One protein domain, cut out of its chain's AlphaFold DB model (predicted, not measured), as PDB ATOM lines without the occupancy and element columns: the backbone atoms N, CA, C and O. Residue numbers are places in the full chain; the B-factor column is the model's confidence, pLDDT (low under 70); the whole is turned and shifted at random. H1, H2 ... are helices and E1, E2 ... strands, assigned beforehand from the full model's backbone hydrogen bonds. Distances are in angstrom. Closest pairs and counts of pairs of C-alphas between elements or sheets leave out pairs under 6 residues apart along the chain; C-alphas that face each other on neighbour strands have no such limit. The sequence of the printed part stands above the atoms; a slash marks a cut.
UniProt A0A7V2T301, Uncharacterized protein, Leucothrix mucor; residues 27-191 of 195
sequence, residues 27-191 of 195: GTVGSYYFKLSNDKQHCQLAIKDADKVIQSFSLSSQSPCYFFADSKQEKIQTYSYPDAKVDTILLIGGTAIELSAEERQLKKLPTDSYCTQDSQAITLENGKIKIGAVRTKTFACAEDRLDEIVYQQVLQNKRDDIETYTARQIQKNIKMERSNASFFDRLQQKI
ATOM      1  N   GLY A  27     152.880 145.145  81.552       92.88
ATOM      2  CA  GLY A  27     153.408 143.885  81.057       92.88
ATOM      3  C   GLY A  27     152.855 143.513  79.690       92.88
ATOM      4  O   GLY A  27     151.849 144.051  79.225       92.88
ATOM      5  N   THR A  28     153.529 142.568  79.044       91.69
ATOM      6  CA  THR A  28     153.164 142.094  77.709       91.69
ATOM      7  C   THR A  28     152.435 140.762  77.799       91.69
ATOM      8  O   THR A  28     152.925 139.825  78.430       91.69
ATOM      9  N   VAL A  29     151.289 140.661  77.124       90.12
ATOM     10  CA  VAL A  29     150.531 139.413  76.963       90.12
ATOM     11  C   VAL A  29     150.206 139.232  75.483       90.12
ATOM     12  O   VAL A  29     149.522 140.054  74.868       90.12
ATOM     13  N   GLY A  30     150.733 138.162  74.885       86.38
ATOM     14  CA  GLY A  30     150.703 137.981  73.435       86.38
ATOM     15  C   GLY A  30     151.463 139.103  72.720       86.38
ATOM     16  O   GLY A  30     152.626 139.357  73.018       86.38
ATOM     17  N   SER A  31     150.802 139.780  71.780       84.62
ATOM     18  CA  SER A  31     151.356 140.921  71.034       84.62
ATOM     19  C   SER A  31     150.990 142.287  71.626       84.62
ATOM     20  O   SER A  31     151.218 143.304  70.977       84.62
ATOM     21  N   TYR A  32     150.350 142.322  72.795       87.25
ATOM     22  CA  TYR A  32     149.819 143.546  73.389       87.25
ATOM     23  C   TYR A  32     150.594 143.906  74.648       87.25
ATOM     24  O   TYR A  32     150.792 143.062  75.523       87.25
ATOM     25  N   TYR A  33     150.992 145.170  74.753       91.94
ATOM     26  CA  TYR A  33     151.540 145.726  75.981       91.94
ATOM     27  C   TYR A  33     150.427 146.432  76.750       91.94
ATOM     28  O   TYR A  33     149.772 147.337  76.230       91.94
ATOM     29  N   PHE A  34     150.203 146.018  77.990       93.19
ATOM     30  CA  PHE A  34     149.192 146.584  78.871       93.19
ATOM     31  C   PHE A  34     149.857 147.466  79.914       93.19
ATOM     32  O   PHE A  34     150.907 147.115  80.450       93.19
ATOM     33  N   LYS A  35     149.228 148.598  80.221       94.81
ATOM     34  CA  LYS A  35     149.666 149.515  81.269       94.81
ATOM     35  C   LYS A  35     148.479 150.052  82.052       94.81
ATOM     36  O   LYS A  35     147.527 150.551  81.463       94.81
ATOM     37  N   LEU A  36     148.568 149.990  83.368       94.44
ATOM     38  CA  LEU A  36     147.642 150.588  84.312       94.44
ATOM     39  C   LEU A  36     148.172 151.954  84.753       94.44
ATOM     40  O   LEU A  36     149.374 152.137  84.944       94.44
ATOM     41  N   SER A  37     147.267 152.912  84.917       93.19
ATOM     42  CA  SER A  37     147.539 154.187  85.583       93.19
ATOM     43  C   SER A  37     146.693 154.290  86.846       93.19
ATOM     44  O   SER A  37     145.496 153.988  86.832       93.19
ATOM     45  N   ASN A  38     147.354 154.740  87.913       91.12
ATOM     46  CA  ASN A  38     146.782 155.023  89.226       91.12
ATOM     47  C   ASN A  38     146.760 156.528  89.538       91.12
ATOM     48  O   ASN A  38     146.607 156.922  90.689       91.12
ATOM     49  N   ASP A  39     146.922 157.375  88.517       85.12
ATOM     50  CA  ASP A  39     147.050 158.830  88.685       85.12
ATOM     51  C   ASP A  39     145.701 159.515  88.978       85.12
ATOM     52  O   ASP A  39     145.636 160.715  89.237       85.12
ATOM     53  N   LYS A  40     144.600 158.762  88.888       82.56
ATOM     54  CA  LYS A  40     143.225 159.227  89.086       82.56
ATOM     55  C   LYS A  40     142.501 158.308  90.060       82.56
ATOM     56  O   LYS A  40     142.964 157.224  90.375       82.56
ATOM     57  N   GLN A  41     141.319 158.731  90.500       84.56
ATOM     58  CA  GLN A  41     140.478 157.938  91.399       84.56
ATOM     59  C   GLN A  41     140.047 156.592  90.784       84.56
ATOM     60  O   GLN A  41     139.947 155.589  91.490       84.56
ATOM     61  N   HIS A  42     139.796 156.574  89.474       86.69
ATOM     62  CA  HIS A  42     139.478 155.367  88.720       86.69
ATOM     63  C   HIS A  42     140.682 154.894  87.928       86.69
ATOM     64  O   HIS A  42     141.386 155.692  87.303       86.69
ATOM     65  N   CYS A  43     140.842 153.579  87.897       91.00
ATOM     66  CA  CYS A  43     141.899 152.955  87.141       91.00
ATOM     67  C   CYS A  43     141.730 153.158  85.643       91.00
ATOM     68  O   CYS A  43     140.624 153.077  85.103       91.00
ATOM     69  N   GLN A  44     142.849 153.382  84.958       93.19
ATOM     70  CA  GLN A  44     142.878 153.429  83.502       93.19
ATOM     71  C   GLN A  44     143.769 152.327  82.954       93.19
ATOM     72  O   GLN A  44     144.901 152.166  83.400       93.19
ATOM     73  N   LEU A  45     143.267 151.605  81.958       92.94
ATOM     74  CA  LEU A  45     144.028 150.629  81.195       92.94
ATOM     75  C   LEU A  45     144.400 151.230  79.848       92.94
ATOM     76  O   LEU A  45     143.525 151.510  79.035       92.94
ATOM     77  N   ALA A  46     145.689 151.382  79.587       93.00
ATOM     78  CA  ALA A  46     146.228 151.681  78.274       93.00
ATOM     79  C   ALA A  46     146.753 150.402  77.615       93.00
ATOM     80  O   ALA A  46     147.452 149.603  78.238       93.00
ATOM     81  N   ILE A  47     146.452 150.241  76.331       89.81
ATOM     82  CA  ILE A  47     146.992 149.179  75.484       89.81
ATOM     83  C   ILE A  47     147.920 149.832  74.476       89.81
ATOM     84  O   ILE A  47     147.519 150.768  73.776       89.81
ATOM     85  N   LYS A  48     149.162 149.360  74.416       85.19
ATOM     86  CA  LYS A  48     150.192 149.884  73.524       85.19
ATOM     87  C   LYS A  48     150.709 148.831  72.554       85.19
ATOM     88  O   LYS A  48     150.679 147.631  72.828       85.19
ATOM     89  N   ASP A  49     151.210 149.335  71.434       73.06
ATOM     90  CA  ASP A  49     152.050 148.625  70.468       73.06
ATOM     91  C   ASP A  49     153.335 149.442  70.307       73.06
ATOM     92  O   ASP A  49     153.281 150.636  69.985       73.06
ATOM     93  N   ALA A  50     154.468 148.806  70.614       70.75
ATOM     94  CA  ALA A  50     155.740 149.451  70.942       70.75
ATOM     95  C   ALA A  50     155.566 150.525  72.038       70.75
ATOM     96  O   ALA A  50     155.507 150.184  73.214       70.75
ATOM     97  N   ASP A  51     155.383 151.793  71.655       65.94
ATOM     98  CA  ASP A  51     155.309 152.938  72.577       65.94
ATOM     99  C   ASP A  51     154.059 153.812  72.401       65.94
ATOM    100  O   ASP A  51     153.837 154.758  73.162       65.94
ATOM    101  N   LYS A  52     153.207 153.505  71.417       71.31
ATOM    102  CA  LYS A  52     152.001 154.297  71.144       71.31
ATOM    103  C   LYS A  52     150.813 153.729  71.899       71.31
ATOM    104  O   LYS A  52     150.537 152.537  71.803       71.31
ATOM    105  N   VAL A  53     150.099 154.590  72.626       78.25
ATOM    106  CA  VAL A  53     148.806 154.238  73.223       78.25
ATOM    107  C   VAL A  53     147.809 154.066  72.090       78.25
ATOM    108  O   VAL A  53     147.411 155.038  71.464       78.25
ATOM    109  N   ILE A  54     147.429 152.821  71.829       77.75
ATOM    110  CA  ILE A  54     146.448 152.484  70.798       77.75
ATOM    111  C   ILE A  54     145.038 152.715  71.325       77.75
ATOM    112  O   ILE A  54     144.131 153.105  70.592       77.75
ATOM    113  N   GLN A  55     144.835 152.411  72.604       82.00
ATOM    114  CA  GLN A  55     143.539 152.529  73.238       82.00
ATOM    115  C   GLN A  55     143.703 152.730  74.736       82.00
ATOM    116  O   GLN A  55     144.647 152.222  75.341       82.00
ATOM    117  N   SER A  56     142.765 153.464  75.326       87.81
ATOM    118  CA  SER A  56     142.652 153.619  76.766       87.81
ATOM    119  C   SER A  56     141.217 153.352  77.200       87.81
ATOM    120  O   SER A  56     140.277 153.737  76.506       87.81
ATOM    121  N   PHE A  57     141.065 152.679  78.332       86.69
ATOM    122  CA  PHE A  57     139.785 152.325  78.924       86.69
ATOM    123  C   PHE A  57     139.753 152.794  80.366       86.69
ATOM    124  O   PHE A  57     140.714 152.585  81.110       86.69
ATOM    125  N   SER A  58     138.632 153.382  80.772       87.94
ATOM    126  CA  SER A  58     138.344 153.531  82.193       87.94
ATOM    127  C   SER A  58     137.887 152.181  82.724       87.94
ATOM    128  O   SER A  58     136.961 151.578  82.183       87.94
ATOM    129  N   LEU A  59     138.540 151.705  83.772       88.00
ATOM    130  CA  LEU A  59     138.119 150.513  84.489       88.00
ATOM    131  C   LEU A  59     137.037 150.881  85.499       88.00
ATOM    132  O   LEU A  59     136.921 152.034  85.923       88.00
ATOM    133  N   SER A  60     136.236 149.890  85.887       86.75
ATOM    134  CA  SER A  60     135.231 150.106  86.928       86.75
ATOM    135  C   SER A  60     135.883 150.191  88.306       86.75
ATOM    136  O   SER A  60     135.309 150.788  89.214       86.75
ATOM    137  N   SER A  61     137.059 149.584  88.481       88.19
ATOM    138  CA  SER A  61     137.817 149.564  89.728       88.19
ATOM    139  C   SER A  61     138.441 150.919  90.070       88.19
ATOM    140  O   SER A  61     138.793 151.724  89.202       88.19
ATOM    141  N   GLN A  62     138.565 151.175  91.371       91.56
ATOM    142  CA  GLN A  62     139.254 152.352  91.892       91.56
ATOM    143  C   GLN A  62     140.746 152.072  92.077       91.56
ATOM    144  O   GLN A  62     141.159 150.920  92.230       91.56
ATOM    145  N   SER A  63     141.557 153.122  92.068       90.38
ATOM    146  CA  SER A  63     142.982 153.002  92.367       90.38
ATOM    147  C   SER A  63     143.230 152.679  93.851       90.38
ATOM    148  O   SER A  63     142.434 153.078  94.702       90.38
ATOM    149  N   PRO A  64     144.328 151.974  94.181       92.12
ATOM    150  CA  PRO A  64     145.330 151.447  93.255       92.12
ATOM    151  C   PRO A  64     144.873 150.148  92.576       92.12
ATOM    152  O   PRO A  64     144.359 149.245  93.232       92.12
ATOM    153  N   CYS A  65     145.117 150.033  91.272       93.31
ATOM    154  CA  CYS A  65     145.029 148.780  90.528       93.31
ATOM    155  C   CYS A  65     146.392 148.236  90.150       93.31
ATOM    156  O   CYS A  65     147.386 148.961  90.060       93.31
ATOM    157  N   TYR A  66     146.389 146.934  89.901       94.38
ATOM    158  CA  TYR A  66     147.557 146.141  89.581       94.38
ATOM    159  C   TYR A  66     147.149 144.897  88.796       94.38
ATOM    160  O   TYR A  66     146.026 144.397  88.904       94.38
ATOM    161  N   PHE A  67     148.087 144.373  88.020       95.38
ATOM    162  CA  PHE A  67     147.994 143.013  87.518       95.38
ATOM    163  C   PHE A  67     148.431 142.042  88.609       95.38
ATOM    164  O   PHE A  67     149.407 142.296  89.314       95.38
ATOM    165  N   PHE A  68     147.742 140.909  88.724       93.06
ATOM    166  CA  PHE A  68     148.246 139.810  89.545       93.06
ATOM    167  C   PHE A  68     149.527 139.271  88.910       93.06
ATOM    168  O   PHE A  68     149.549 138.967  87.713       93.06
ATOM    169  N   ALA A  69     150.601 139.188  89.693       85.56
ATOM    170  CA  ALA A  69     151.926 138.823  89.202       85.56
ATOM    171  C   ALA A  69     152.283 137.389  89.589       85.56
ATOM    172  O   ALA A  69     152.029 136.982  90.720       85.56
ATOM    173  N   ASP A  70     152.894 136.607  88.697       76.38
ATOM    174  CA  ASP A  70     153.518 135.350  89.123       76.38
ATOM    175  C   ASP A  70     154.620 135.707  90.127       76.38
ATOM    176  O   ASP A  70     155.557 136.446  89.796       76.38
ATOM    177  N   SER A  71     154.488 135.214  91.361       63.94
ATOM    178  CA  SER A  71     155.291 135.612  92.522       63.94
ATOM    179  C   SER A  71     156.800 135.453  92.311       63.94
ATOM    180  O   SER A  71     157.584 136.077  93.028       63.94
ATOM    181  N   LYS A  72     157.208 134.676  91.299       65.56
ATOM    182  CA  LYS A  72     158.604 134.441  90.912       65.56
ATOM    183  C   LYS A  72     159.086 135.210  89.678       65.56
ATOM    184  O   LYS A  72     160.293 135.247  89.467       65.56
ATOM    185  N   GLN A  73     158.198 135.741  88.834       61.84
ATOM    186  CA  GLN A  73     158.578 136.217  87.493       61.84
ATOM    187  C   GLN A  73     158.209 137.670  87.185       61.84
ATOM    188  O   GLN A  73     158.538 138.113  86.090       61.84
ATOM    189  N   GLU A  74     157.525 138.391  88.084       79.06
ATOM    190  CA  GLU A  74     157.047 139.771  87.833       79.06
ATOM    191  C   GLU A  74     156.245 139.897  86.521       79.06
ATOM    192  O   GLU A  74     156.147 140.956  85.911       79.06
ATOM    193  N   LYS A  75     155.661 138.784  86.067       89.62
ATOM    194  CA  LYS A  75     154.859 138.699  84.849       89.62
ATOM    195  C   LYS A  75     153.393 138.659  85.211       89.62
ATOM    196  O   LYS A  75     153.018 138.022  86.194       89.62
ATOM    197  N   ILE A  76     152.580 139.279  84.363       94.19
ATOM    198  CA  ILE A  76     151.124 139.221  84.454       94.19
ATOM    199  C   ILE A  76     150.696 137.749  84.433       94.19
ATOM    200  O   ILE A  76     151.070 137.005  83.525       94.19
ATOM    201  N   GLN A  77     149.923 137.332  85.435       94.19
ATOM    202  CA  GLN A  77     149.315 136.009  85.452       94.19
ATOM    203  C   GLN A  77     148.228 135.923  84.388       94.19
ATOM    204  O   GLN A  77     147.397 136.820  84.228       94.19
ATOM    205  N   THR A  78     148.237 134.808  83.671       94.50
ATOM    206  CA  THR A  78     147.327 134.566  82.559       94.50
ATOM    207  C   THR A  78     146.807 133.142  82.594       94.50
ATOM    208  O   THR A  78     147.548 132.229  82.957       94.50
ATOM    209  N   TYR A  79     145.578 132.941  82.127       94.81
ATOM    210  CA  TYR A  79     145.015 131.614  81.887       94.81
ATOM    211  C   TYR A  79     144.384 131.522  80.497       94.81
ATOM    212  O   TYR A  79     143.826 132.501  80.008       94.81
ATOM    213  N   SER A  80     144.445 130.358  79.859       94.38
ATOM    214  CA  SER A  80     143.916 130.135  78.508       94.38
ATOM    215  C   SER A  80     142.870 129.029  78.524       94.38
ATOM    216  O   SER A  80     143.037 128.032  79.218       94.38
ATOM    217  N   TYR A  81     141.819 129.180  77.716       94.19
ATOM    218  CA  TYR A  81     140.772 128.169  77.558       94.19
ATOM    219  C   TYR A  81     140.506 127.921  76.069       94.19
ATOM    220  O   TYR A  81     139.563 128.492  75.506       94.19
ATOM    221  N   PRO A  82     141.325 127.076  75.412       90.94
ATOM    222  CA  PRO A  82     141.193 126.786  73.984       90.94
ATOM    223  C   PRO A  82     139.809 126.242  73.607       90.94
ATOM    224  O   PRO A  82     139.225 126.691  72.622       90.94
ATOM    225  N   ASP A  83     139.236 125.368  74.440       91.69
ATOM    226  CA  ASP A  83     137.910 124.770  74.217       91.69
ATOM    227  C   ASP A  83     136.781 125.813  74.228       91.69
ATOM    228  O   ASP A  83     135.768 125.667  73.543       91.69
ATOM    229  N   ALA A  84     136.979 126.916  74.956       87.94
ATOM    230  CA  ALA A  84     136.063 128.052  75.004       87.94
ATOM    231  C   ALA A  84     136.412 129.156  73.985       87.94
ATOM    232  O   ALA A  84     135.781 130.215  73.998       87.94
ATOM    233  N   LYS A  85     137.402 128.934  73.104       90.38
ATOM    234  CA  LYS A  85     137.939 129.924  72.148       90.38
ATOM    235  C   LYS A  85     138.440 131.207  72.823       90.38
ATOM    236  O   LYS A  85     138.275 132.304  72.286       90.38
ATOM    237  N   VAL A  86     139.027 131.063  74.011       91.50
ATOM    238  CA  VAL A  86     139.633 132.162  74.767       91.50
ATOM    239  C   VAL A  86     141.139 131.972  74.782       91.50
ATOM    240  O   VAL A  86     141.655 131.100  75.482       91.50
ATOM    241  N   ASP A  87     141.829 132.809  74.011       93.06
ATOM    242  CA  ASP A  87     143.281 132.755  73.854       93.06
ATOM    243  C   ASP A  87     143.960 133.061  75.187       93.06
ATOM    244  O   ASP A  87     144.916 132.395  75.582       93.06
ATOM    245  N   THR A  88     143.473 134.077  75.901       94.19
ATOM    246  CA  THR A  88     144.024 134.474  77.198       94.19
ATOM    247  C   THR A  88     143.003 135.226  78.043       94.19
ATOM    248  O   THR A  88     142.214 136.017  77.532       94.19
ATOM    249  N   ILE A  89     143.054 135.017  79.351       93.88
ATOM    250  CA  ILE A  89     142.407 135.816  80.385       93.88
ATOM    251  C   ILE A  89     143.505 136.345  81.296       93.88
ATOM    252  O   ILE A  89     144.353 135.576  81.745       93.88
ATOM    253  N   LEU A  90     143.461 137.636  81.591       94.44
ATOM    254  CA  LEU A  90     144.217 138.249  82.676       94.44
ATOM    255  C   LEU A  90     143.252 139.003  83.590       94.44
ATOM    256  O   LEU A  90     142.186 139.452  83.156       94.44
ATOM    257  N   LEU A  91     143.629 139.124  84.857       94.94
ATOM    258  CA  LEU A  91     142.815 139.749  85.892       94.94
ATOM    259  C   LEU A  91     143.525 140.987  86.435       94.94
ATOM    260  O   LEU A  91     144.744 140.996  86.622       94.94
ATOM    261  N   ILE A  92     142.741 142.028  86.684       95.12
ATOM    262  CA  ILE A  92     143.185 143.269  87.312       95.12
ATOM    263  C   ILE A  92     142.557 143.338  88.693       95.12
ATOM    264  O   ILE A  92     141.331 143.306  88.816       95.12
ATOM    265  N   GLY A  93     143.396 143.448  89.716       94.44
ATOM    266  CA  GLY A  93     142.964 143.856  91.044       94.44
ATOM    267  C   GLY A  93     142.829 145.373  91.095       94.44
ATOM    268  O   GLY A  93     143.566 146.096  90.427       94.44
ATOM    269  N   GLY A  94     141.873 145.862  91.871       91.94
ATOM    270  CA  GLY A  94     141.701 147.278  92.182       91.94
ATOM    271  C   GLY A  94     140.701 147.438  93.318       91.94
ATOM    272  O   GLY A  94     140.271 146.439  93.886       91.94
ATOM    273  N   THR A  95     140.319 148.672  93.647       90.56
ATOM    274  CA  THR A  95     139.446 148.972  94.796       90.56
ATOM    275  C   THR A  95     140.013 148.343  96.070       90.56
ATOM    276  O   THR A  95     139.429 147.422  96.641       90.56
ATOM    277  N   ALA A  96     141.215 148.779  96.458       89.75
ATOM    278  CA  ALA A  96     141.940 148.158  97.557       89.75
ATOM    279  C   ALA A  96     141.097 148.129  98.838       89.75
ATOM    280  O   ALA A  96     140.489 149.130  99.219       89.75
ATOM    281  N   ILE A  97     141.077 146.977  99.503       91.50
ATOM    282  CA  ILE A  97     140.423 146.846 100.801       91.50
ATOM    283  C   ILE A  97     141.353 147.347 101.901       91.50
ATOM    284  O   ILE A  97     142.535 146.991 101.957       91.50
ATOM    285  N   GLU A  98     140.803 148.150 102.803       88.38
ATOM    286  CA  GLU A  98     141.492 148.503 104.034       88.38
ATOM    287  C   GLU A  98     141.321 147.361 105.037       88.38
ATOM    288  O   GLU A  98     140.206 146.970 105.375       88.38
ATOM    289  N   LEU A  99     142.444 146.793 105.470       87.69
ATOM    290  CA  LEU A  99     142.500 145.760 106.497       87.69
ATOM    291  C   LEU A  99     143.335 146.288 107.653       87.69
ATOM    292  O   LEU A  99     144.451 146.776 107.438       87.69
ATOM    293  N   SER A 100     142.817 146.140 108.866       90.56
ATOM    294  CA  SER A 100     143.566 146.431 110.085       90.56
ATOM    295  C   SER A 100     144.791 145.516 110.220       90.56
ATOM    296  O   SER A 100     144.869 144.436 109.626       90.56
ATOM    297  N   ALA A 101     145.764 145.932 111.035       91.00
ATOM    298  CA  ALA A 101     146.946 145.118 111.320       91.00
ATOM    299  C   ALA A 101     146.574 143.754 111.933       91.00
ATOM    300  O   ALA A 101     147.177 142.741 111.585       91.00
ATOM    301  N   GLU A 102     145.547 143.723 112.787       92.38
ATOM    302  CA  GLU A 102     145.025 142.492 113.384       92.38
ATOM    303  C   GLU A 102     144.420 141.568 112.320       92.38
ATOM    304  O   GLU A 102     144.775 140.394 112.256       92.38
ATOM    305  N   GLU A 103     143.580 142.084 111.419       89.94
ATOM    306  CA  GLU A 103     143.007 141.282 110.330       89.94
ATOM    307  C   GLU A 103     144.079 140.730 109.394       89.94
ATOM    308  O   GLU A 103     144.015 139.563 108.997       89.94
ATOM    309  N   ARG A 104     145.087 141.545 109.058       90.44
ATOM    310  CA  ARG A 104     146.236 141.101 108.259       90.44
ATOM    311  C   ARG A 104     147.008 139.999 108.976       90.44
ATOM    312  O   ARG A 104     147.316 138.986 108.353       90.44
ATOM    313  N   GLN A 105     147.261 140.149 110.275       91.25
ATOM    314  CA  GLN A 105     147.956 139.147 111.083       91.25
ATOM    315  C   GLN A 105     147.166 137.835 111.171       91.25
ATOM    316  O   GLN A 105     147.727 136.765 110.923       91.25
ATOM    317  N   LEU A 106     145.866 137.905 111.465       90.56
ATOM    318  CA  LEU A 106     144.977 136.742 111.557       90.56
ATOM    319  C   LEU A 106     144.915 135.973 110.233       90.56
ATOM    320  O   LEU A 106     144.946 134.743 110.222       90.56
ATOM    321  N   LYS A 107     144.872 136.699 109.112       87.31
ATOM    322  CA  LYS A 107     144.837 136.127 107.761       87.31
ATOM    323  C   LYS A 107     146.220 135.800 107.191       87.31
ATOM    324  O   LYS A 107     146.294 135.293 106.076       87.31
ATOM    325  N   LYS A 108     147.300 136.053 107.944       89.50
ATOM    326  CA  LYS A 108     148.702 135.870 107.521       89.50
ATOM    327  C   LYS A 108     149.033 136.580 106.202       89.50
ATOM    328  O   LYS A 108     149.756 136.041 105.367       89.50
ATOM    329  N   LEU A 109     148.484 137.774 106.012       87.12
ATOM    330  CA  LEU A 109     148.695 138.577 104.811       87.12
ATOM    331  C   LEU A 109     149.962 139.426 104.940       87.12
ATOM    332  O   LEU A 109     150.348 139.779 106.059       87.12
ATOM    333  N   PRO A 110     150.587 139.814 103.816       84.56
ATOM    334  CA  PRO A 110     151.667 140.788 103.842       84.56
ATOM    335  C   PRO A 110     151.197 142.106 104.471       84.56
ATOM    336  O   PRO A 110     150.071 142.559 104.240       84.56
ATOM    337  N   THR A 111     152.064 142.740 105.257       82.12
ATOM    338  CA  THR A 111     151.772 144.020 105.926       82.12
ATOM    339  C   THR A 111     151.563 145.149 104.925       82.12
ATOM    340  O   THR A 111     150.645 145.945 105.092       82.12
ATOM    341  N   ASP A 112     152.340 145.139 103.843       82.88
ATOM    342  CA  ASP A 112     152.465 146.268 102.916       82.88
ATOM    343  C   ASP A 112     151.932 145.950 101.512       82.88
ATOM    344  O   ASP A 112     152.351 146.553 100.527       82.88
ATOM    345  N   SER A 113     151.016 144.981 101.415       86.12
ATOM    346  CA  SER A 113     150.379 144.613 100.149       86.12
ATOM    347  C   SER A 113     148.976 145.192 100.015       86.12
ATOM    348  O   SER A 113     148.200 145.263 100.981       86.12
ATOM    349  N   TYR A 114     148.646 145.568  98.783       90.44
ATOM    350  CA  TYR A 114     147.291 145.891  98.379       90.44
ATOM    351  C   TYR A 114     146.532 144.606  98.087       90.44
ATOM    352  O   TYR A 114     146.971 143.777  97.291       90.44
ATOM    353  N   CYS A 115     145.377 144.470  98.725       91.94
ATOM    354  CA  CYS A 115     144.476 143.354  98.507       91.94
ATOM    355  C   CYS A 115     143.142 143.870  97.991       91.94
ATOM    356  O   CYS A 115     142.782 145.027  98.204       91.94
ATOM    357  N   THR A 116     142.404 143.000  97.321       93.75
ATOM    358  CA  THR A 116     141.065 143.283  96.817       93.75
ATOM    359  C   THR A 116     140.116 142.141  97.166       93.75
ATOM    360  O   THR A 116     140.550 141.071  97.593       93.75
ATOM    361  N   GLN A 117     138.815 142.389  97.033       93.19
ATOM    362  CA  GLN A 117     137.752 141.383  97.087       93.19
ATOM    363  C   GLN A 117     137.169 141.085  95.705       93.19
ATOM    364  O   GLN A 117     136.396 140.131  95.555       93.19
ATOM    365  N   ASP A 118     137.524 141.884  94.705       91.44
ATOM    366  CA  ASP A 118     137.032 141.746  93.354       91.44
ATOM    367  C   ASP A 118     138.123 141.991  92.310       91.44
ATOM    368  O   ASP A 118     139.140 142.639  92.534       91.44
ATOM    369  N   SER A 119     137.944 141.399  91.138       93.06
ATOM    370  CA  SER A 119     138.861 141.589  90.024       93.06
ATOM    371  C   SER A 119     138.092 141.853  88.743       93.06
ATOM    372  O   SER A 119     136.963 141.399  88.565       93.06
ATOM    373  N   GLN A 120     138.689 142.627  87.844       92.69
ATOM    374  CA  GLN A 120     138.128 142.880  86.525       92.69
ATOM    375  C   GLN A 120     138.924 142.103  85.479       92.69
ATOM    376  O   GLN A 120     140.154 142.153  85.455       92.69
ATOM    377  N   ALA A 121     138.220 141.378  84.614       92.56
ATOM    378  CA  ALA A 121     138.852 140.532  83.615       92.56
ATOM    379  C   ALA A 121     139.100 141.268  82.299       92.56
ATOM    380  O   ALA A 121     138.235 141.989  81.798       92.56
ATOM    381  N   ILE A 122     140.249 140.996  81.687       91.81
ATOM    382  CA  ILE A 122     140.501 141.259  80.272       91.81
ATOM    383  C   ILE A 122     140.633 139.909  79.584       91.81
ATOM    384  O   ILE A 122     141.359 139.028  80.047       91.81
ATOM    385  N   THR A 123     139.939 139.746  78.464       91.62
ATOM    386  CA  THR A 123     139.990 138.525  77.663       91.62
ATOM    387  C   THR A 123     140.457 138.826  76.247       91.62
ATOM    388  O   THR A 123     140.006 139.782  75.613       91.62
ATOM    389  N   LEU A 124     141.388 138.003  75.775       89.62
ATOM    390  CA  LEU A 124     141.867 137.951  74.405       89.62
ATOM    391  C   LEU A 124     141.177 136.780  73.710       89.62
ATOM    392  O   LEU A 124     141.288 135.636  74.149       89.62
ATOM    393  N   GLU A 125     140.430 137.076  72.653       88.69
ATOM    394  CA  GLU A 125     139.676 136.080  71.894       88.69
ATOM    395  C   GLU A 125     139.764 136.356  70.398       88.69
ATOM    396  O   GLU A 125     139.222 137.352  69.904       88.69
ATOM    397  N   ASN A 126     140.392 135.454  69.647       84.88
ATOM    398  CA  ASN A 126     140.585 135.589  68.203       84.88
ATOM    399  C   ASN A 126     141.207 136.955  67.853       84.88
ATOM    400  O   ASN A 126     140.736 137.676  66.966       84.88
ATOM    401  N   GLY A 127     142.211 137.350  68.641       80.75
ATOM    402  CA  GLY A 127     142.899 138.638  68.544       80.75
ATOM    403  C   GLY A 127     142.106 139.853  69.041       80.75
ATOM    404  O   GLY A 127     142.648 140.956  69.013       80.75
ATOM    405  N   LYS A 128     140.848 139.708  69.475       82.69
ATOM    406  CA  LYS A 128     140.030 140.806  70.021       82.69
ATOM    407  C   LYS A 128     140.267 140.964  71.515       82.69
ATOM    408  O   LYS A 128     140.394 139.965  72.211       82.69
ATOM    409  N   ILE A 129     140.250 142.206  71.990       85.94
ATOM    410  CA  ILE A 129     140.369 142.529  73.411       85.94
ATOM    411  C   ILE A 129     138.980 142.869  73.935       85.94
ATOM    412  O   ILE A 129     138.291 143.732  73.391       85.94
ATOM    413  N   LYS A 130     138.564 142.174  74.987       86.62
ATOM    414  CA  LYS A 130     137.293 142.393  75.675       86.62
ATOM    415  C   LYS A 130     137.571 142.667  77.140       86.62
ATOM    416  O   LYS A 130     138.285 141.894  77.777       86.62
ATOM    417  N   ILE A 131     136.982 143.728  77.669       84.06
ATOM    418  CA  ILE A 131     137.065 144.065  79.090       84.06
ATOM    419  C   ILE A 131     135.725 143.687  79.706       84.06
ATOM    420  O   ILE A 131     134.678 144.124  79.232       84.06
ATOM    421  N   GLY A 132     135.748 142.817  80.711       73.75
ATOM    422  CA  GLY A 132     134.535 142.393  81.399       73.75
ATOM    423  C   GLY A 132     133.935 143.563  82.170       73.75
ATOM    424  O   GLY A 132     134.637 144.196  82.958       73.75
ATOM    425  N   ALA A 133     132.648 143.851  81.965       66.38
ATOM    426  CA  ALA A 133     131.933 144.820  82.796       66.38
ATOM    427  C   ALA A 133     131.731 144.276  84.223       66.38
ATOM    428  O   ALA A 133     131.809 145.016  85.203       66.38
ATOM    429  N   VAL A 134     131.532 142.958  84.327       66.00
ATOM    430  CA  VAL A 134     131.291 142.239  85.579       66.00
ATOM    431  C   VAL A 134     132.607 141.934  86.290       66.00
ATOM    432  O   VAL A 134     133.542 141.387  85.698       66.00
ATOM    433  N   ARG A 135     132.656 142.256  87.585       81.06
ATOM    434  CA  ARG A 135     133.779 141.915  88.458       81.06
ATOM    435  C   ARG A 135     133.654 140.472  88.957       81.06
ATOM    436  O   ARG A 135     132.575 140.036  89.356       81.06
ATOM    437  N   THR A 136     134.752 139.728  88.944       83.94
ATOM    438  CA  THR A 136     134.857 138.394  89.545       83.94
ATOM    439  C   THR A 136     135.153 138.508  91.032       83.94
ATOM    440  O   THR A 136     135.912 139.381  91.445       83.94
ATOM    441  N   LYS A 137     134.564 137.631  91.855       87.69
ATOM    442  CA  LYS A 137     134.846 137.615  93.296       87.69
ATOM    443  C   LYS A 137     136.226 137.008  93.510       87.69
ATOM    444  O   LYS A 137     136.473 135.860  93.132       87.69
ATOM    445  N   THR A 138     137.134 137.781  94.090       86.69
ATOM    446  CA  THR A 138     138.544 137.411  94.221       86.69
ATOM    447  C   THR A 138     139.130 138.084  95.449       86.69
ATOM    448  O   THR A 138     139.546 139.234  95.381       86.69
ATOM    449  N   PHE A 139     139.171 137.372  96.577       92.19
ATOM    450  CA  PHE A 139     139.976 137.826  97.705       92.19
ATOM    451  C   PHE A 139     141.437 137.469  97.439       92.19
ATOM    452  O   PHE A 139     141.794 136.295  97.528       92.19
ATOM    453  N   ALA A 140     142.246 138.458  97.074       92.06
ATOM    454  CA  ALA A 140     143.657 138.253  96.774       92.06
ATOM    455  C   ALA A 140     144.458 139.551  96.900       92.06
ATOM    456  O   ALA A 140     143.962 140.644  96.611       92.06
ATOM    457  N   CYS A 141     145.712 139.408  97.296       91.25
ATOM    458  CA  CYS A 141     146.713 140.461  97.341       91.25
ATOM    459  C   CYS A 141     147.522 140.515  96.035       91.25
ATOM    460  O   CYS A 141     147.489 139.583  95.231       91.25
ATOM    461  N   ALA A 142     148.210 141.627  95.777       89.94
ATOM    462  CA  ALA A 142     148.889 141.870  94.499       89.94
ATOM    463  C   ALA A 142     149.923 140.798  94.117       89.94
ATOM    464  O   ALA A 142     150.131 140.520  92.933       89.94
ATOM    465  N   GLU A 143     150.544 140.172  95.112       86.62
ATOM    466  CA  GLU A 143     151.544 139.120  94.932       86.62
ATOM    467  C   GLU A 143     150.963 137.706  94.891       86.62
ATOM    468  O   GLU A 143     151.711 136.754  94.643       86.62
ATOM    469  N   ASP A 144     149.666 137.548  95.157       88.94
ATOM    470  CA  ASP A 144     149.057 136.232  95.252       88.94
ATOM    471  C   ASP A 144     148.938 135.588  93.875       88.94
ATOM    472  O   ASP A 144     148.558 136.208  92.877       88.94
ATOM    473  N   ARG A 145     149.218 134.284  93.833       90.62
ATOM    474  CA  ARG A 145     148.876 133.454  92.684       90.62
ATOM    475  C   ARG A 145     147.396 133.126  92.729       90.62
ATOM    476  O   ARG A 145     146.935 132.508  93.682       90.62
ATOM    477  N   LEU A 146     146.675 133.514  91.684       91.81
ATOM    478  CA  LEU A 146     145.259 133.211  91.578       91.81
ATOM    479  C   LEU A 146     145.053 131.778  91.096       91.81
ATOM    480  O   LEU A 146     145.681 131.331  90.133       91.81
ATOM    481  N   ASP A 147     144.126 131.085  91.748       92.19
ATOM    482  CA  ASP A 147     143.678 129.768  91.323       92.19
ATOM    483  C   ASP A 147     142.857 129.845  90.032       92.19
ATOM    484  O   ASP A 147     142.118 130.804  89.785       92.19
ATOM    485  N   GLU A 148     142.922 128.777  89.233       93.19
ATOM    486  CA  GLU A 148     142.176 128.652  87.978       93.19
ATOM    487  C   GLU A 148     140.671 128.915  88.160       93.19
ATOM    488  O   GLU A 148     140.032 129.511  87.293       93.19
ATOM    489  N   ILE A 149     140.100 128.528  89.305       92.50
ATOM    490  CA  ILE A 149     138.673 128.703  89.599       92.50
ATOM    491  C   ILE A 149     138.217 130.164  89.473       92.50
ATOM    492  O   ILE A 149     137.080 130.421  89.083       92.50
ATOM    493  N   VAL A 150     139.098 131.132  89.746       91.88
ATOM    494  CA  VAL A 150     138.799 132.559  89.571       91.88
ATOM    495  C   VAL A 150     138.653 132.902  88.087       91.88
ATOM    496  O   VAL A 150     137.711 133.586  87.694       91.88
ATOM    497  N   TYR A 151     139.533 132.369  87.238       92.81
ATOM    498  CA  TYR A 151     139.476 132.563  85.789       92.81
ATOM    499  C   TYR A 151     138.259 131.865  85.163       92.81
ATOM    500  O   TYR A 151     137.650 132.404  84.237       92.81
ATOM    501  N   GLN A 152     137.830 130.720  85.701       91.06
ATOM    502  CA  GLN A 152     136.614 130.036  85.247       91.06
ATOM    503  C   GLN A 152     135.343 130.861  85.505       91.06
ATOM    504  O   GLN A 152     134.426 130.825  84.681       91.06
ATOM    505  N   GLN A 153     135.292 131.664  86.579       89.44
ATOM    506  CA  GLN A 153     134.166 132.583  86.822       89.44
ATOM    507  C   GLN A 153     133.987 133.570  85.662       89.44
ATOM    508  O   GLN A 153     132.860 133.895  85.297       89.44
ATOM    509  N   VAL A 154     135.085 134.008  85.032       89.38
ATOM    510  CA  VAL A 154     135.024 134.898  83.863       89.38
ATOM    511  C   VAL A 154     134.253 134.231  82.729       89.38
ATOM    512  O   VAL A 154     133.406 134.868  82.112       89.38
ATOM    513  N   LEU A 155     134.495 132.945  82.466       86.62
ATOM    514  CA  LEU A 155     133.783 132.204  81.420       86.62
ATOM    515  C   LEU A 155     132.291 132.054  81.722       86.62
ATOM    516  O   LEU A 155     131.475 132.131  80.805       86.62
ATOM    517  N   GLN A 156     131.939 131.855  82.991       83.12
ATOM    518  CA  GLN A 156     130.550 131.714  83.429       83.12
ATOM    519  C   GLN A 156     129.791 133.046  83.327       83.12
ATOM    520  O   GLN A 156     128.653 133.070  82.863       83.12
ATOM    521  N   ASN A 157     130.454 134.155  83.667       72.88
ATOM    522  CA  ASN A 157     129.882 135.503  83.660       72.88
ATOM    523  C   ASN A 157     129.826 136.153  82.266       72.88
ATOM    524  O   ASN A 157     129.166 137.174  82.094       72.88
ATOM    525  N   LYS A 158     130.482 135.578  81.245       63.69
ATOM    526  CA  LYS A 158     130.500 136.113  79.867       63.69
ATOM    527  C   LYS A 158     129.132 136.211  79.186       63.69
ATOM    528  O   LYS A 158     129.070 136.723  78.069       63.69
ATOM    529  N   ARG A 159     128.062 135.688  79.790       54.22
ATOM    530  CA  ARG A 159     126.751 135.624  79.140       54.22
ATOM    531  C   ARG A 159     126.003 136.957  79.081       54.22
ATOM    532  O   ARG A 159     125.229 137.086  78.141       54.22
ATOM    533  N   ASP A 160     126.301 137.943  79.940       45.69
ATOM    534  CA  ASP A 160     125.359 139.065  80.105       45.69
ATOM    535  C   ASP A 160     125.865 140.497  79.799       45.69
ATOM    536  O   ASP A 160     125.054 141.261  79.302       45.69
ATOM    537  N   ASP A 161     127.146 140.895  79.936       50.19
ATOM    538  CA  ASP A 161     127.555 142.304  79.663       50.19
ATOM    539  C   ASP A 161     129.031 142.477  79.236       50.19
ATOM    540  O   ASP A 161     129.942 142.540  80.070       50.19
ATOM    541  N   ILE A 162     129.309 142.587  77.928       50.94
ATOM    542  CA  ILE A 162     130.676 142.816  77.416       50.94
ATOM    543  C   ILE A 162     130.697 143.883  76.322       50.94
ATOM    544  O   ILE A 162     130.234 143.650  75.200       50.94
ATOM    545  N   GLU A 163     131.375 144.999  76.589       56.22
ATOM    546  CA  GLU A 163     131.842 145.881  75.521       56.22
ATOM    547  C   GLU A 163     132.915 145.152  74.697       56.22
ATOM    548  O   GLU A 163     134.044 144.911  75.135       56.22
ATOM    549  N   THR A 164     132.542 144.734  73.489       56.12
ATOM    550  CA  THR A 164     133.444 144.012  72.589       56.12
ATOM    551  C   THR A 164     134.140 144.984  71.647       56.12
ATOM    552  O   THR A 164     133.517 145.514  70.730       56.12
ATOM    553  N   TYR A 165     135.458 145.131  71.790       56.97
ATOM    554  CA  TYR A 165     136.285 145.879  70.845       56.97
ATOM    555  C   TYR A 165     137.003 144.912  69.904       56.97
ATOM    556  O   TYR A 165     137.610 143.923  70.317       56.97
ATOM    557  N   THR A 166     136.906 145.143  68.593       53.16
ATOM    558  CA  THR A 166     137.483 144.203  67.621       53.16
ATOM    559  C   THR A 166     138.950 144.512  67.329       53.16
ATOM    560  O   THR A 166     139.313 145.656  67.069       53.16
ATOM    561  N   ALA A 167     139.774 143.465  67.224       52.47
ATOM    562  CA  ALA A 167     141.147 143.522  66.717       52.47
ATOM    563  C   ALA A 167     141.263 144.318  65.408       52.47
ATOM    564  O   ALA A 167     142.240 145.014  65.187       52.47
ATOM    565  N   ARG A 168     140.243 144.239  64.538       50.09
ATOM    566  CA  ARG A 168     140.194 144.981  63.271       50.09
ATOM    567  C   ARG A 168     139.984 146.477  63.466       50.09
ATOM    568  O   ARG A 168     140.587 147.242  62.728       50.09
ATOM    569  N   GLN A 169     139.150 146.906  64.414       55.78
ATOM    570  CA  GLN A 169     139.022 148.328  64.756       55.78
ATOM    571  C   GLN A 169     140.317 148.843  65.384       55.78
ATOM    572  O   GLN A 169     140.806 149.888  64.972       55.78
ATOM    573  N   ILE A 170     140.928 148.054  66.272       58.59
ATOM    574  CA  ILE A 170     142.232 148.351  66.876       58.59
ATOM    575  C   ILE A 170     143.306 148.474  65.778       58.59
ATOM    576  O   ILE A 170     143.937 149.514  65.646       58.59
ATOM    577  N   GLN A 171     143.440 147.485  64.889       57.69
ATOM    578  CA  GLN A 171     144.377 147.514  63.757       57.69
ATOM    579  C   GLN A 171     144.074 148.615  62.736       57.69
ATOM    580  O   GLN A 171     145.002 149.183  62.164       57.69
ATOM    581  N   LYS A 172     142.800 148.937  62.484       62.53
ATOM    582  CA  LYS A 172     142.416 150.042  61.596       62.53
ATOM    583  C   LYS A 172     142.833 151.380  62.197       62.53
ATOM    584  O   LYS A 172     143.378 152.197  61.461       62.53
ATOM    585  N   ASN A 173     142.647 151.571  63.501       59.44
ATOM    586  CA  ASN A 173     143.098 152.766  64.210       59.44
ATOM    587  C   ASN A 173     144.632 152.855  64.193       59.44
ATOM    588  O   ASN A 173     145.164 153.874  63.764       59.44
ATOM    589  N   ILE A 174     145.337 151.748  64.469       60.31
ATOM    590  CA  ILE A 174     146.806 151.658  64.348       60.31
ATOM    591  C   ILE A 174     147.269 152.040  62.934       60.31
ATOM    592  O   ILE A 174     148.205 152.821  62.760       60.31
ATOM    593  N   LYS A 175     146.625 151.496  61.893       64.75
ATOM    594  CA  LYS A 175     146.996 151.764  60.496       64.75
ATOM    595  C   LYS A 175     146.718 153.217  60.104       64.75
ATOM    596  O   LYS A 175     147.531 153.813  59.399       64.75
ATOM    597  N   MET A 176     145.600 153.782  60.553       60.41
ATOM    598  CA  MET A 176     145.215 155.165  60.268       60.41
ATOM    599  C   MET A 176     146.174 156.156  60.936       60.41
ATOM    600  O   MET A 176     146.674 157.066  60.277       60.41
ATOM    601  N   GLU A 177     146.534 155.924  62.197       60.66
ATOM    602  CA  GLU A 177     147.508 156.754  62.912       60.66
ATOM    603  C   GLU A 177     148.921 156.646  62.330       60.66
ATOM    604  O   GLU A 177     149.608 157.660  62.190       60.66
ATOM    605  N   ARG A 178     149.363 155.446  61.924       63.53
ATOM    606  CA  ARG A 178     150.651 155.272  61.223       63.53
ATOM    607  C   ARG A 178     150.682 156.027  59.896       63.53
ATOM    608  O   ARG A 178     151.690 156.654  59.573       63.53
ATOM    609  N   SER A 179     149.576 156.006  59.151       69.75
ATOM    610  CA  SER A 179     149.451 156.760  57.901       69.75
ATOM    611  C   SER A 179     149.558 158.265  58.147       69.75
ATOM    612  O   SER A 179     150.319 158.935  57.450       69.75
ATOM    613  N   ASN A 180     148.874 158.780  59.172       68.94
ATOM    614  CA  ASN A 180     148.903 160.200  59.522       68.94
ATOM    615  C   ASN A 180     150.294 160.655  59.978       68.94
ATOM    616  O   ASN A 180     150.794 161.651  59.467       68.94
ATOM    617  N   ALA A 181     150.966 159.901  60.855       65.62
ATOM    618  CA  ALA A 181     152.332 160.222  61.281       65.62
ATOM    619  C   ALA A 181     153.298 160.306  60.082       65.62
ATOM    620  O   ALA A 181     153.975 161.312  59.897       65.62
ATOM    621  N   SER A 182     153.253 159.315  59.182       74.25
ATOM    622  CA  SER A 182     154.090 159.312  57.971       74.25
ATOM    623  C   SER A 182     153.784 160.458  56.998       74.25
ATOM    624  O   SER A 182     154.611 160.814  56.157       74.25
ATOM    625  N   PHE A 183     152.560 160.986  57.027       77.38
ATOM    626  CA  PHE A 183     152.164 162.121  56.205       77.38
ATOM    627  C   PHE A 183     152.779 163.410  56.750       77.38
ATOM    628  O   PHE A 183     153.391 164.148  55.980       77.38
ATOM    629  N   PHE A 184     152.695 163.633  58.064       73.69
ATOM    630  CA  PHE A 184     153.296 164.799  58.709       73.69
ATOM    631  C   PHE A 184     154.823 164.810  58.603       73.69
ATOM    632  O   PHE A 184     155.376 165.846  58.248       73.69
ATOM    633  N   ASP A 185     155.496 163.668  58.771       80.38
ATOM    634  CA  ASP A 185     156.958 163.578  58.602       80.38
ATOM    635  C   ASP A 185     157.401 163.989  57.185       80.38
ATOM    636  O   ASP A 185     158.365 164.736  57.003       80.38
ATOM    637  N   ARG A 186     156.649 163.561  56.161       77.00
ATOM    638  CA  ARG A 186     156.896 163.954  54.762       77.00
ATOM    639  C   ARG A 186     156.608 165.429  54.505       77.00
ATOM    640  O   ARG A 186     157.275 166.046  53.676       77.00
ATOM    641  N   LEU A 187     155.615 165.992  55.185       67.62
ATOM    642  CA  LEU A 187     155.274 167.407  55.078       67.62
ATOM    643  C   LEU A 187     156.368 168.276  55.708       67.62
ATOM    644  O   LEU A 187     156.812 169.237  55.086       67.62
ATOM    645  N   GLN A 188     156.874 167.871  56.874       74.44
ATOM    646  CA  GLN A 188     157.981 168.531  57.561       74.44
ATOM    647  C   GLN A 188     159.272 168.478  56.734       74.44
ATOM    648  O   GLN A 188     159.948 169.491  56.588       74.44
ATOM    649  N   GLN A 189     159.587 167.329  56.120       77.94
ATOM    650  CA  GLN A 189     160.723 167.212  55.195       77.94
ATOM    651  C   GLN A 189     160.603 168.151  53.992       77.94
ATOM    652  O   GLN A 189     161.598 168.740  53.585       77.94
ATOM    653  N   LYS A 190     159.400 168.311  53.426       75.75
ATOM    654  CA  LYS A 190     159.179 169.256  52.322       75.75
ATOM    655  C   LYS A 190     159.328 170.706  52.765       75.75
ATOM    656  O   LYS A 190     159.911 171.484  52.026       75.75
ATOM    657  N   ILE A 191     158.833 171.059  53.949       69.56
ATOM    658  CA  ILE A 191     159.005 172.404  54.514       69.56
ATOM    659  C   ILE A 191     160.497 172.696  54.725       69.56
ATOM    660  O   ILE A 191     160.984 173.711  54.244       69.56
TER     661      ILE A 191
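AT A GLANCE: This is residues 27 to 191 of the 195 residues of an uncharacterized protein of Leucothrix mucor (UniProt A0A7V2T301). Two strongly twisted antiparallel sheets stand partly face to face as a loose sandwich; the larger one, E5 to E9, curls round the short helix H2 on the face away from the smaller one, E1 to E4. The long helix H3 runs out from this body as an arm, of which residues 178 to 191 stick out free, and the small helix H1 lies in a loop at the opposite end of the longest axis. The printed part has 165 residues with three named helices and nine named strands, in the order E1 E2 E3 E4 E5 E6 H1 E7 E8 H2 E9 H3, and its class is mixed, helices and strands. The sheets have the orders E5 E6 E7 E8 E9 and E1 E2 E3 E4. The whole is only just compact, close to loose, with a radius of gyration of the C-alphas of 18.2 A, and it is elongated, spanning 69 by 38 by 29 A.

IN THESE COORDINATES: In the larger sheet, E5 is residues 78 to 81, E6 residues 86 to 93 and 20.3 A long, E7 residues 115 to 125 and 28.0 A, E8 residues 128 to 141 and 28.1 A, and E9 residues 162 to 165. E7 bends by 68 degrees at residue 118 and E8 by 90 degrees at residue 138. In the smaller sheet, E1 is residues 27 to 29, beginning at C-alpha 27 (153.408, 143.885, 81.057); E2 is residues 32 to 37 and 16.3 A long, E3 residues 42 to 49 and 23.2 A, and E4 residues 52 to 62 and 24.4 A, with a bend of 65 degrees at residue 59. H1 is residues 101 to 106, ending at C-alpha 106 (144.977, 136.742, 111.557). H2 is residues 148 to 157, 14.7 A long. H3 is residues 167 to 191, 36.1 A long, ending at C-alpha 191 (159.005, 172.404, 54.514).

HOW THE PARTS SIT: In the larger sheet, the hairpin of E7 and E8 has N 123 and O 130 at 2.8 A, within hydrogen-bond range. E6 and E7 are antiparallel, with N 90 and O 122 at 3.0 A. The hairpin of E5 and E6 has N 79 and O 89 at 2.9 A. E8 and the edge strand E9 are antiparallel at 133 degrees, with no backbone N and O within hydrogen-bond range across the pair. H2 is on one face of this sheet, two layers, a helix layer and a sheet layer; the closest C-alphas of H2 and E8 are those of Gln 153 and Thr 136, 6.5 A apart. E1, E2, E3 and E4 form a meander, each strand the antiparallel neighbour of the one before, with N 27 and O 34 at 3.0 A, N 35 and O 46 at 2.8 A, and N 45 and O 57 at 2.9 A. The two sheets make a sandwich, two sheets face to face, with the facing parts 11.1 A centre to centre and their best planes 15 degrees apart. The closest C-alphas of E4 and E7 are those of Ser 61 and Gln 120, 7.4 A apart. H3 only grazes the larger sheet with residues 167 to 170 and the smaller one with residues 170 to 177. H1 is on neither sheet. Every O i to N i+4 pair is within hydrogen-bond range in H1 and H3; in H2 it is 4 of 6.

THE WHOLE: The C-alphas of Leu 106 and Lys 190, the two farthest apart, are 69.0 A apart. Without residues 178 to 191, the body spans 54 by 35 by 30 A. The printed part has no cut. The long link, E4 to E5, is residues 63 to 77, of which 66 to 67 pair antiparallel with residues 92 to 93 of E6. The mean pLDDT of the printed part is 82.7; 32 residues are under 70, among them residues 158 to 181.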